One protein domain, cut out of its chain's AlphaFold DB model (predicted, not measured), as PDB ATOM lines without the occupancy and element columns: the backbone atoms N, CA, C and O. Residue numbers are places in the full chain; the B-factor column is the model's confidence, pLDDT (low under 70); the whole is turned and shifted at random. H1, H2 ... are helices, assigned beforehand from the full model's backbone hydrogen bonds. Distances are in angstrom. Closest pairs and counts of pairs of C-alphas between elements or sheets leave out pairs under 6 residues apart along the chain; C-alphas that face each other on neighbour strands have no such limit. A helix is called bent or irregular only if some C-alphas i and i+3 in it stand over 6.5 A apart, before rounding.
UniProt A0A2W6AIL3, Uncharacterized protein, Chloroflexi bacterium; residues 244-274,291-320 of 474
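Overview. This is residues 244 to 274 and 291 to 320 of the 474 residues of an uncharacterized protein of Chloroflexi bacterium (UniProt A0A2W6AIL3). Two long helices, H1 and H2, lie side by side and run opposite ways, making a slender rod; near one end, around Leu 244 and Tyr 318, they come closest. At the other end the printed part is cut: of the 19 residues between the helices in the chain, 16, residues 275 to 290, are not printed. The printed part has 61 residues with two named helices, H1 then H2, and no named strand; the class is all helix. The whole is loose, with a radius of gyration of the C-alphas of 14.7 A and spans of 49 by 18 by 8 A.

Arrangement. H1, residues 244 to 272, and H2, residues 292 to 320, touch, with 6 pairs of C-alphas within 8 A. The closest C-alphas are those of Leu 244 and Tyr 318, 6.5 A apart. The centres are 11.8 A apart. The lines stand at a shallow tilt of 8 degrees, opposite ways. In H1 every O i to N i+4 pair is within hydrogen-bond range; in H2, 22 of 25 are.

Along the chain. H1 measures 41.9 A from C-alpha 244 at (112.242, 4.299, 112.071) to C-alpha 272. H2 measures 42.0 A and ends with C-alpha 320 at (113.681, 0.999, 103.717). H2 is neither bent nor irregular, but only just: C-alphas 309 and 312 are 6.2 A apart.

Size, cuts and confidence. The C-alphas farthest apart, of Thr 274 and Asp 320, are 49.3 A apart. Residues 275 to 290 are not printed; C-alphas 274 and 291 are 12.6 A apart across the cut. Mean pLDDT of the printed part is 78.9, with residues 268 to 274, 291 to 296 and 299 under 70.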
ATOM      1  N   LEU A 244     110.932   3.729 112.357       91.44
ATOM      2  CA  LEU A 244     112.242   4.299 112.071       91.44
ATOM      3  C   LEU A 244     112.999   4.524 113.383       91.44
ATOM      4  O   LEU A 244     114.029   3.899 113.598       91.44
ATOM      5  N   LEU A 245     112.435   5.284 114.330       91.12
ATOM      6  CA  LEU A 245     113.104   5.558 115.610       91.12
ATOM      7  C   LEU A 245     113.512   4.271 116.352       91.12
ATOM      8  O   LEU A 245     114.616   4.185 116.874       91.12
ATOM      9  N   ARG A 246     112.648   3.252 116.407       90.25
ATOM     10  CA  ARG A 246     112.967   1.967 117.052       90.25
ATOM     11  C   ARG A 246     114.062   1.198 116.327       90.25
ATOM     12  O   ARG A 246     114.853   0.540 116.998       90.25
ATOM     13  N   ALA A 247     114.074   1.214 114.998       88.94
ATOM     14  CA  ALA A 247     115.133   0.583 114.222       88.94
ATOM     15  C   ALA A 247     116.471   1.288 114.487       88.94
ATOM     16  O   ALA A 247     117.447   0.625 114.835       88.94
ATOM     17  N   GLU A 248     116.468   2.621 114.479       89.19
ATOM     18  CA  GLU A 248     117.659   3.431 114.746       89.19
ATOM     19  C   GLU A 248     118.160   3.308 116.186       89.19
ATOM     20  O   GLU A 248     119.358   3.177 116.422       89.19
ATOM     21  N   LEU A 249     117.262   3.238 117.172       90.38
ATOM     22  CA  LEU A 249     117.640   3.017 118.569       90.38
ATOM     23  C   LEU A 249     118.296   1.650 118.798       90.38
ATOM     24  O   LEU A 249     119.197   1.550 119.628       90.38
ATOM     25  N   LYS A 250     117.888   0.595 118.076       88.00
ATOM     26  CA  LYS A 250     118.561  -0.716 118.162       88.00
ATOM     27  C   LYS A 250     120.006  -0.622 117.682       88.00
ATOM     28  O   LYS A 250     120.891  -1.202 118.302       88.00
ATOM     29  N   LEU A 251     120.240   0.132 116.613       86.62
ATOM     30  CA  LEU A 251     121.568   0.322 116.032       86.62
ATOM     31  C   LEU A 251     122.447   1.184 116.921       86.62
ATOM     32  O   LEU A 251     123.578   0.804 117.213       86.62
ATOM     33  N   LEU A 252     121.894   2.281 117.436       88.44
ATOM     34  CA  LEU A 252     122.548   3.102 118.449       88.44
ATOM     35  C   LEU A 252     122.865   2.294 119.713       88.44
ATOM     36  O   LEU A 252     123.925   2.486 120.293       88.44
ATOM     37  N   GLY A 253     121.999   1.363 120.120       87.69
ATOM     38  CA  GLY A 253     122.246   0.463 121.249       87.69
ATOM     39  C   GLY A 253     123.412  -0.498 121.008       87.69
ATOM     40  O   GLY A 253     124.279  -0.636 121.870       87.69
ATOM     41  N   VAL A 254     123.482  -1.119 119.824       84.50
ATOM     42  CA  VAL A 254     124.635  -1.947 119.421       84.50
ATOM     43  C   VAL A 254     125.908  -1.100 119.371       84.50
ATOM     44  O   VAL A 254     126.949  -1.530 119.856       84.50
ATOM     45  N   PHE A 255     125.829   0.122 118.853       81.88
ATOM     46  CA  PHE A 255     126.965   1.039 118.807       81.88
ATOM     47  C   PHE A 255     127.435   1.463 120.201       81.88
ATOM     48  O   PHE A 255     128.627   1.398 120.492       81.88
ATOM     49  N   ALA A 256     126.512   1.829 121.090       85.69
ATOM     50  CA  ALA A 256     126.818   2.141 122.479       85.69
ATOM     51  C   ALA A 256     127.480   0.945 123.174       85.69
ATOM     52  O   ALA A 256     128.452   1.131 123.899       85.69
ATOM     53  N   LEU A 257     127.024  -0.283 122.903       86.25
ATOM     54  CA  LEU A 257     127.668  -1.498 123.399       86.25
ATOM     55  C   LEU A 257     129.103  -1.639 122.869       86.25
ATOM     56  O   LEU A 257     130.001  -1.927 123.654       86.25
ATOM     57  N   VAL A 258     129.344  -1.403 121.574       81.25
ATOM     58  CA  VAL A 258     130.698  -1.431 120.990       81.25
ATOM     59  C   VAL A 258     131.593  -0.360 121.619       81.25
ATOM     60  O   VAL A 258     132.729  -0.668 121.966       81.25
ATOM     61  N   ILE A 259     131.087   0.858 121.837       80.38
ATOM     62  CA  ILE A 259     131.819   1.919 122.547       80.38
ATOM     63  C   ILE A 259     132.122   1.498 123.983       80.38
ATOM     64  O   ILE A 259     133.241   1.684 124.444       80.38
ATOM     65  N   ILE A 260     131.161   0.923 124.705       84.06
ATOM     66  CA  ILE A 260     131.370   0.473 126.085       84.06
ATOM     67  C   ILE A 260     132.431  -0.629 126.124       84.06
ATOM     68  O   ILE A 260     133.352  -0.550 126.930       84.06
ATOM     69  N   ILE A 261     132.356  -1.622 125.232       81.12
ATOM     70  CA  ILE A 261     133.377  -2.671 125.100       81.12
ATOM     71  C   ILE A 261     134.735  -2.044 124.779       81.12
ATOM     72  O   ILE A 261     135.735  -2.409 125.390       81.12
ATOM     73  N   TRP A 262     134.772  -1.067 123.874       75.12
ATOM     74  CA  TRP A 262     135.985  -0.332 123.547       75.12
ATOM     75  C   TRP A 262     136.584   0.377 124.769       75.12
ATOM     76  O   TRP A 262     137.765   0.191 125.065       75.12
ATOM     77  N   MET A 263     135.772   1.132 125.513       77.00
ATOM     78  CA  MET A 263     136.196   1.827 126.730       77.00
ATOM     79  C   MET A 263     136.676   0.838 127.798       77.00
ATOM     80  O   MET A 263     137.671   1.102 128.468       77.00
ATOM     81  N   LEU A 264     136.022  -0.319 127.929       78.06
ATOM     82  CA  LEU A 264     136.421  -1.382 128.853       78.06
ATOM     83  C   LEU A 264     137.746  -2.040 128.451       78.06
ATOM     84  O   LEU A 264     138.570  -2.293 129.327       78.06
ATOM     85  N   ILE A 265     137.980  -2.287 127.157       73.62
ATOM     86  CA  ILE A 265     139.254  -2.826 126.654       73.62
ATOM     87  C   ILE A 265     140.378  -1.822 126.902       73.62
ATOM     88  O   ILE A 265     141.396  -2.207 127.468       73.62
ATOM     89  N   GLY A 266     140.189  -0.548 126.542       70.38
ATOM     90  CA  GLY A 266     141.179   0.505 126.798       70.38
ATOM     91  C   GLY A 266     141.475   0.683 128.291       70.38
ATOM     92  O   GLY A 266     142.627   0.815 128.704       70.38
ATOM     93  N   TRP A 267     140.440   0.603 129.130       71.38
ATOM     94  CA  TRP A 267     140.602   0.604 130.582       71.38
ATOM     95  C   TRP A 267     141.385  -0.625 131.072       71.38
ATOM     96  O   TRP A 267     142.317  -0.473 131.857       71.38
ATOM     97  N   ALA A 268     141.078  -1.829 130.587       68.81
ATOM     98  CA  ALA A 268     141.758  -3.060 130.990       68.81
ATOM     99  C   ALA A 268     143.228  -3.108 130.538       68.81
ATOM    100  O   ALA A 268     144.100  -3.478 131.326       68.81
ATOM    101  N   THR A 269     143.535  -2.691 129.306       65.12
ATOM    102  CA  THR A 269     144.917  -2.634 128.802       65.12
ATOM    103  C   THR A 269     145.757  -1.634 129.591       65.12
ATOM    104  O   THR A 269     146.895  -1.952 129.929       65.12
ATOM    105  N   SER A 270     145.187  -0.495 130.002       64.50
ATOM    106  CA  SER A 270     145.876   0.463 130.884       64.50
ATOM    107  C   SER A 270     146.256  -0.120 132.255       64.50
ATOM    108  O   SER A 270     147.181   0.369 132.896       64.50
ATOM    109  N   ARG A 271     145.559  -1.172 132.716       66.19
ATOM    110  CA  ARG A 271     145.841  -1.865 133.986       66.19
ATOM    111  C   ARG A 271     146.806  -3.035 133.839       66.19
ATOM    112  O   ARG A 271     147.506  -3.344 134.794       66.19
ATOM    113  N   LEU A 272     146.835  -3.679 132.673       62.19
ATOM    114  CA  LEU A 272     147.795  -4.740 132.348       62.19
ATOM    115  C   LEU A 272     149.194  -4.170 132.074       62.19
ATOM    116  O   LEU A 272     150.190  -4.817 132.380       62.19
ATOM    117  N   VAL A 273     149.271  -2.940 131.560       57.03
ATOM    118  CA  VAL A 273     150.518  -2.176 131.414       57.03
ATOM    119  C   VAL A 273     150.797  -1.401 132.710       57.03
ATOM    120  O   VAL A 273     150.828  -0.176 132.746       57.03
ATOM    121  N   THR A 274     150.972  -2.117 133.819       54.94
ATOM    122  CA  THR A 274     151.655  -1.579 135.008       54.94
ATOM    123  C   THR A 274     153.144  -1.925 134.923       54.94
ATOM    124  O   THR A 274     153.463  -3.064 134.583       54.94
ATOM    125  N   LEU A 291     154.016   3.056 122.839       50.16
ATOM    126  CA  LEU A 291     153.114   1.887 122.931       50.16
ATOM    127  C   LEU A 291     151.666   2.215 123.370       50.16
ATOM    128  O   LEU A 291     150.750   1.619 122.798       50.16
ATOM    129  N   PRO A 292     151.402   3.180 124.279       58.62
ATOM    130  CA  PRO A 292     150.033   3.610 124.596       58.62
ATOM    131  C   PRO A 292     149.363   4.424 123.472       58.62
ATOM    132  O   PRO A 292     148.181   4.217 123.195       58.62
ATOM    133  N   ASP A 293     150.106   5.293 122.776       59.25
ATOM    134  CA  ASP A 293     149.536   6.159 121.731       59.25
ATOM    135  C   ASP A 293     149.218   5.392 120.454       59.25
ATOM    136  O   ASP A 293     148.156   5.590 119.873       59.25
ATOM    137  N   THR A 294     150.072   4.454 120.040       64.06
ATOM    138  CA  THR A 294     149.816   3.627 118.850       64.06
ATOM    139  C   THR A 294     148.518   2.829 118.994       64.06
ATOM    140  O   THR A 294     147.711   2.800 118.066       64.06
ATOM    141  N   ILE A 295     148.262   2.240 120.171       65.69
ATOM    142  CA  ILE A 295     146.997   1.547 120.455       65.69
ATOM    143  C   ILE A 295     145.840   2.555 120.443       65.69
ATOM    144  O   ILE A 295     144.860   2.337 119.735       65.69
ATOM    145  N   ASN A 296     145.954   3.695 121.129       65.69
ATOM    146  CA  ASN A 296     144.903   4.719 121.143       65.69
ATOM    147  C   ASN A 296     144.588   5.288 119.743       65.69
ATOM    148  O   ASN A 296     143.417   5.516 119.425       65.69
ATOM    149  N   HIS A 297     145.588   5.468 118.877       72.31
ATOM    150  CA  HIS A 297     145.430   5.913 117.490       72.31
ATOM    151  C   HIS A 297     144.781   4.847 116.611       72.31
ATOM    152  O   HIS A 297     143.846   5.170 115.878       72.31
ATOM    153  N   ILE A 298     145.218   3.584 116.711       71.94
ATOM    154  CA  ILE A 298     144.590   2.465 115.996       71.94
ATOM    155  C   ILE A 298     143.119   2.394 116.375       71.94
ATOM    156  O   ILE A 298     142.266   2.303 115.492       71.94
ATOM    157  N   VAL A 299     142.790   2.491 117.666       68.56
ATOM    158  CA  VAL A 299     141.390   2.363 118.041       68.56
ATOM    159  C   VAL A 299     140.561   3.614 117.746       68.56
ATOM    160  O   VAL A 299     139.408   3.481 117.346       68.56
ATOM    161  N   SER A 300     141.139   4.816 117.813       70.69
ATOM    162  CA  SER A 300     140.473   6.031 117.316       70.69
ATOM    163  C   SER A 300     140.172   5.929 115.817       70.69
ATOM    164  O   SER A 300     139.081   6.283 115.374       70.69
ATOM    165  N   PHE A 301     141.104   5.381 115.032       80.94
ATOM    166  CA  PHE A 301     140.918   5.144 113.602       80.94
ATOM    167  C   PHE A 301     139.822   4.105 113.332       80.94
ATOM    168  O   PHE A 301     138.960   4.325 112.483       80.94
ATOM    169  N   VAL A 302     139.795   3.009 114.099       79.44
ATOM    170  CA  VAL A 302     138.718   2.006 114.033       79.44
ATOM    171  C   VAL A 302     137.371   2.622 114.416       79.44
ATOM    172  O   VAL A 302     136.390   2.389 113.717       79.44
ATOM    173  N   ALA A 303     137.304   3.448 115.463       73.50
ATOM    174  CA  ALA A 303     136.075   4.117 115.887       73.50
ATOM    175  C   ALA A 303     135.536   5.074 114.811       73.50
ATOM    176  O   ALA A 303     134.340   5.056 114.517       73.50
ATOM    177  N   ILE A 304     136.412   5.856 114.169       82.31
ATOM    178  CA  ILE A 304     136.050   6.704 113.024       82.31
ATOM    179  C   ILE A 304     135.578   5.840 111.848       82.31
ATOM    180  O   ILE A 304     134.549   6.144 111.249       82.31
ATOM    181  N   GLY A 305     136.274   4.741 111.546       85.81
ATOM    182  CA  GLY A 305     135.874   3.792 110.505       85.81
ATOM    183  C   GLY A 305     134.482   3.203 110.750       85.81
ATOM    184  O   GLY A 305     133.652   3.185 109.844       85.81
ATOM    185  N   VAL A 306     134.183   2.804 111.990       81.44
ATOM    186  CA  VAL A 306     132.848   2.344 112.400       81.44
ATOM    187  C   VAL A 306     131.818   3.465 112.248       81.44
ATOM    188  O   VAL A 306     130.759   3.228 111.677       81.44
ATOM    189  N   MET A 307     132.123   4.693 112.681       78.62
ATOM    190  CA  MET A 307     131.208   5.834 112.548       78.62
ATOM    191  C   MET A 307     130.889   6.159 111.081       78.62
ATOM    192  O   MET A 307     129.735   6.422 110.745       78.62
ATOM    193  N   LEU A 308     131.881   6.074 110.191       87.38
ATOM    194  CA  LEU A 308     131.686   6.251 108.751       87.38
ATOM    195  C   LEU A 308     130.856   5.119 108.130       87.38
ATOM    196  O   LEU A 308     130.055   5.388 107.238       87.38
ATOM    197  N   LEU A 309     130.990   3.879 108.617       86.12
ATOM    198  CA  LEU A 309     130.160   2.745 108.191       86.12
ATOM    199  C   LEU A 309     128.712   2.831 108.691       86.12
ATOM    200  O   LEU A 309     127.823   2.233 108.086       86.12
ATOM    201  N   LEU A 310     128.446   3.589 109.758       83.69
ATOM    202  CA  LEU A 310     127.089   3.773 110.266       83.69
ATOM    203  C   LEU A 310     126.249   4.695 109.385       83.69
ATOM    204  O   LEU A 310     125.066   4.430 109.212       83.69
ATOM    205  N   ILE A 311     126.832   5.743 108.801       88.06
ATOM    206  CA  ILE A 311     126.107   6.689 107.935       88.06
ATOM    207  C   ILE A 311     125.317   5.976 106.817       88.06
ATOM    208  O   ILE A 311     124.108   6.200 106.723       88.06
ATOM    209  N   PRO A 312     125.919   5.089 105.993       90.94
ATOM    210  CA  PRO A 312     125.168   4.362 104.973       90.94
ATOM    211  C   PRO A 312     124.168   3.364 105.571       90.94
ATOM    212  O   PRO A 312     123.170   3.059 104.925       90.94
ATOM    213  N   PHE A 313     124.393   2.876 106.795       88.25
ATOM    214  CA  PHE A 313     123.452   1.995 107.481       88.25
ATOM    215  C   PHE A 313     122.194   2.750 107.942       88.25
ATOM    216  O   PHE A 313     121.084   2.316 107.643       88.25
ATOM    217  N   PHE A 314     122.356   3.902 108.605       90.12
ATOM    218  CA  PHE A 314     121.263   4.819 108.957       90.12
ATOM    219  C   PHE A 314     120.472   5.214 107.704       90.12
ATOM    220  O   PHE A 314     119.247   5.129 107.663       90.12
ATOM    221  N   TRP A 315     121.180   5.563 106.625       91.31
ATOM    222  CA  TRP A 315     120.554   5.846 105.336       91.31
ATOM    223  C   TRP A 315     119.749   4.655 104.795       91.31
ATOM    224  O   TRP A 315     118.623   4.834 104.339       91.31
ATOM    225  N   TYR A 316     120.297   3.438 104.858       91.69
ATOM    226  CA  TYR A 316     119.615   2.221 104.413       91.69
ATOM    227  C   TYR A 316     118.305   1.994 105.176       91.69
ATOM    228  O   TYR A 316     117.281   1.721 104.556       91.69
ATOM    229  N   VAL A 317     118.324   2.126 106.506       91.25
ATOM    230  CA  VAL A 317     117.142   1.936 107.367       91.25
ATOM    231  C   VAL A 317     116.089   3.006 107.108       91.25
ATOM    232  O   VAL A 317     114.904   2.686 106.989       91.25
ATOM    233  N   TYR A 318     116.515   4.261 106.979       91.75
ATOM    234  CA  TYR A 318     115.637   5.361 106.602       91.75
ATOM    235  C   TYR A 318     114.956   5.113 105.255       91.75
ATOM    236  O   TYR A 318     113.740   5.272 105.135       91.75
ATOM    237  N   GLU A 319     115.720   4.692 104.250       91.44
ATOM    238  CA  GLU A 319     115.211   4.471 102.902       91.44
ATOM    239  C   GLU A 319     114.295   3.235 102.829       91.44
ATOM    240  O   GLU A 319     113.275   3.288 102.150       91.44
ATOM    241  N   ASP A 320     114.583   2.158 103.568       91.12
ATOM    242  CA  ASP A 320     113.681   0.999 103.717       91.12
ATOM    243  C   ASP A 320     112.332   1.415 104.327       91.12
ATOM    244  O   ASP A 320     111.275   1.163 103.753       91.12
TER     245      ASP A 320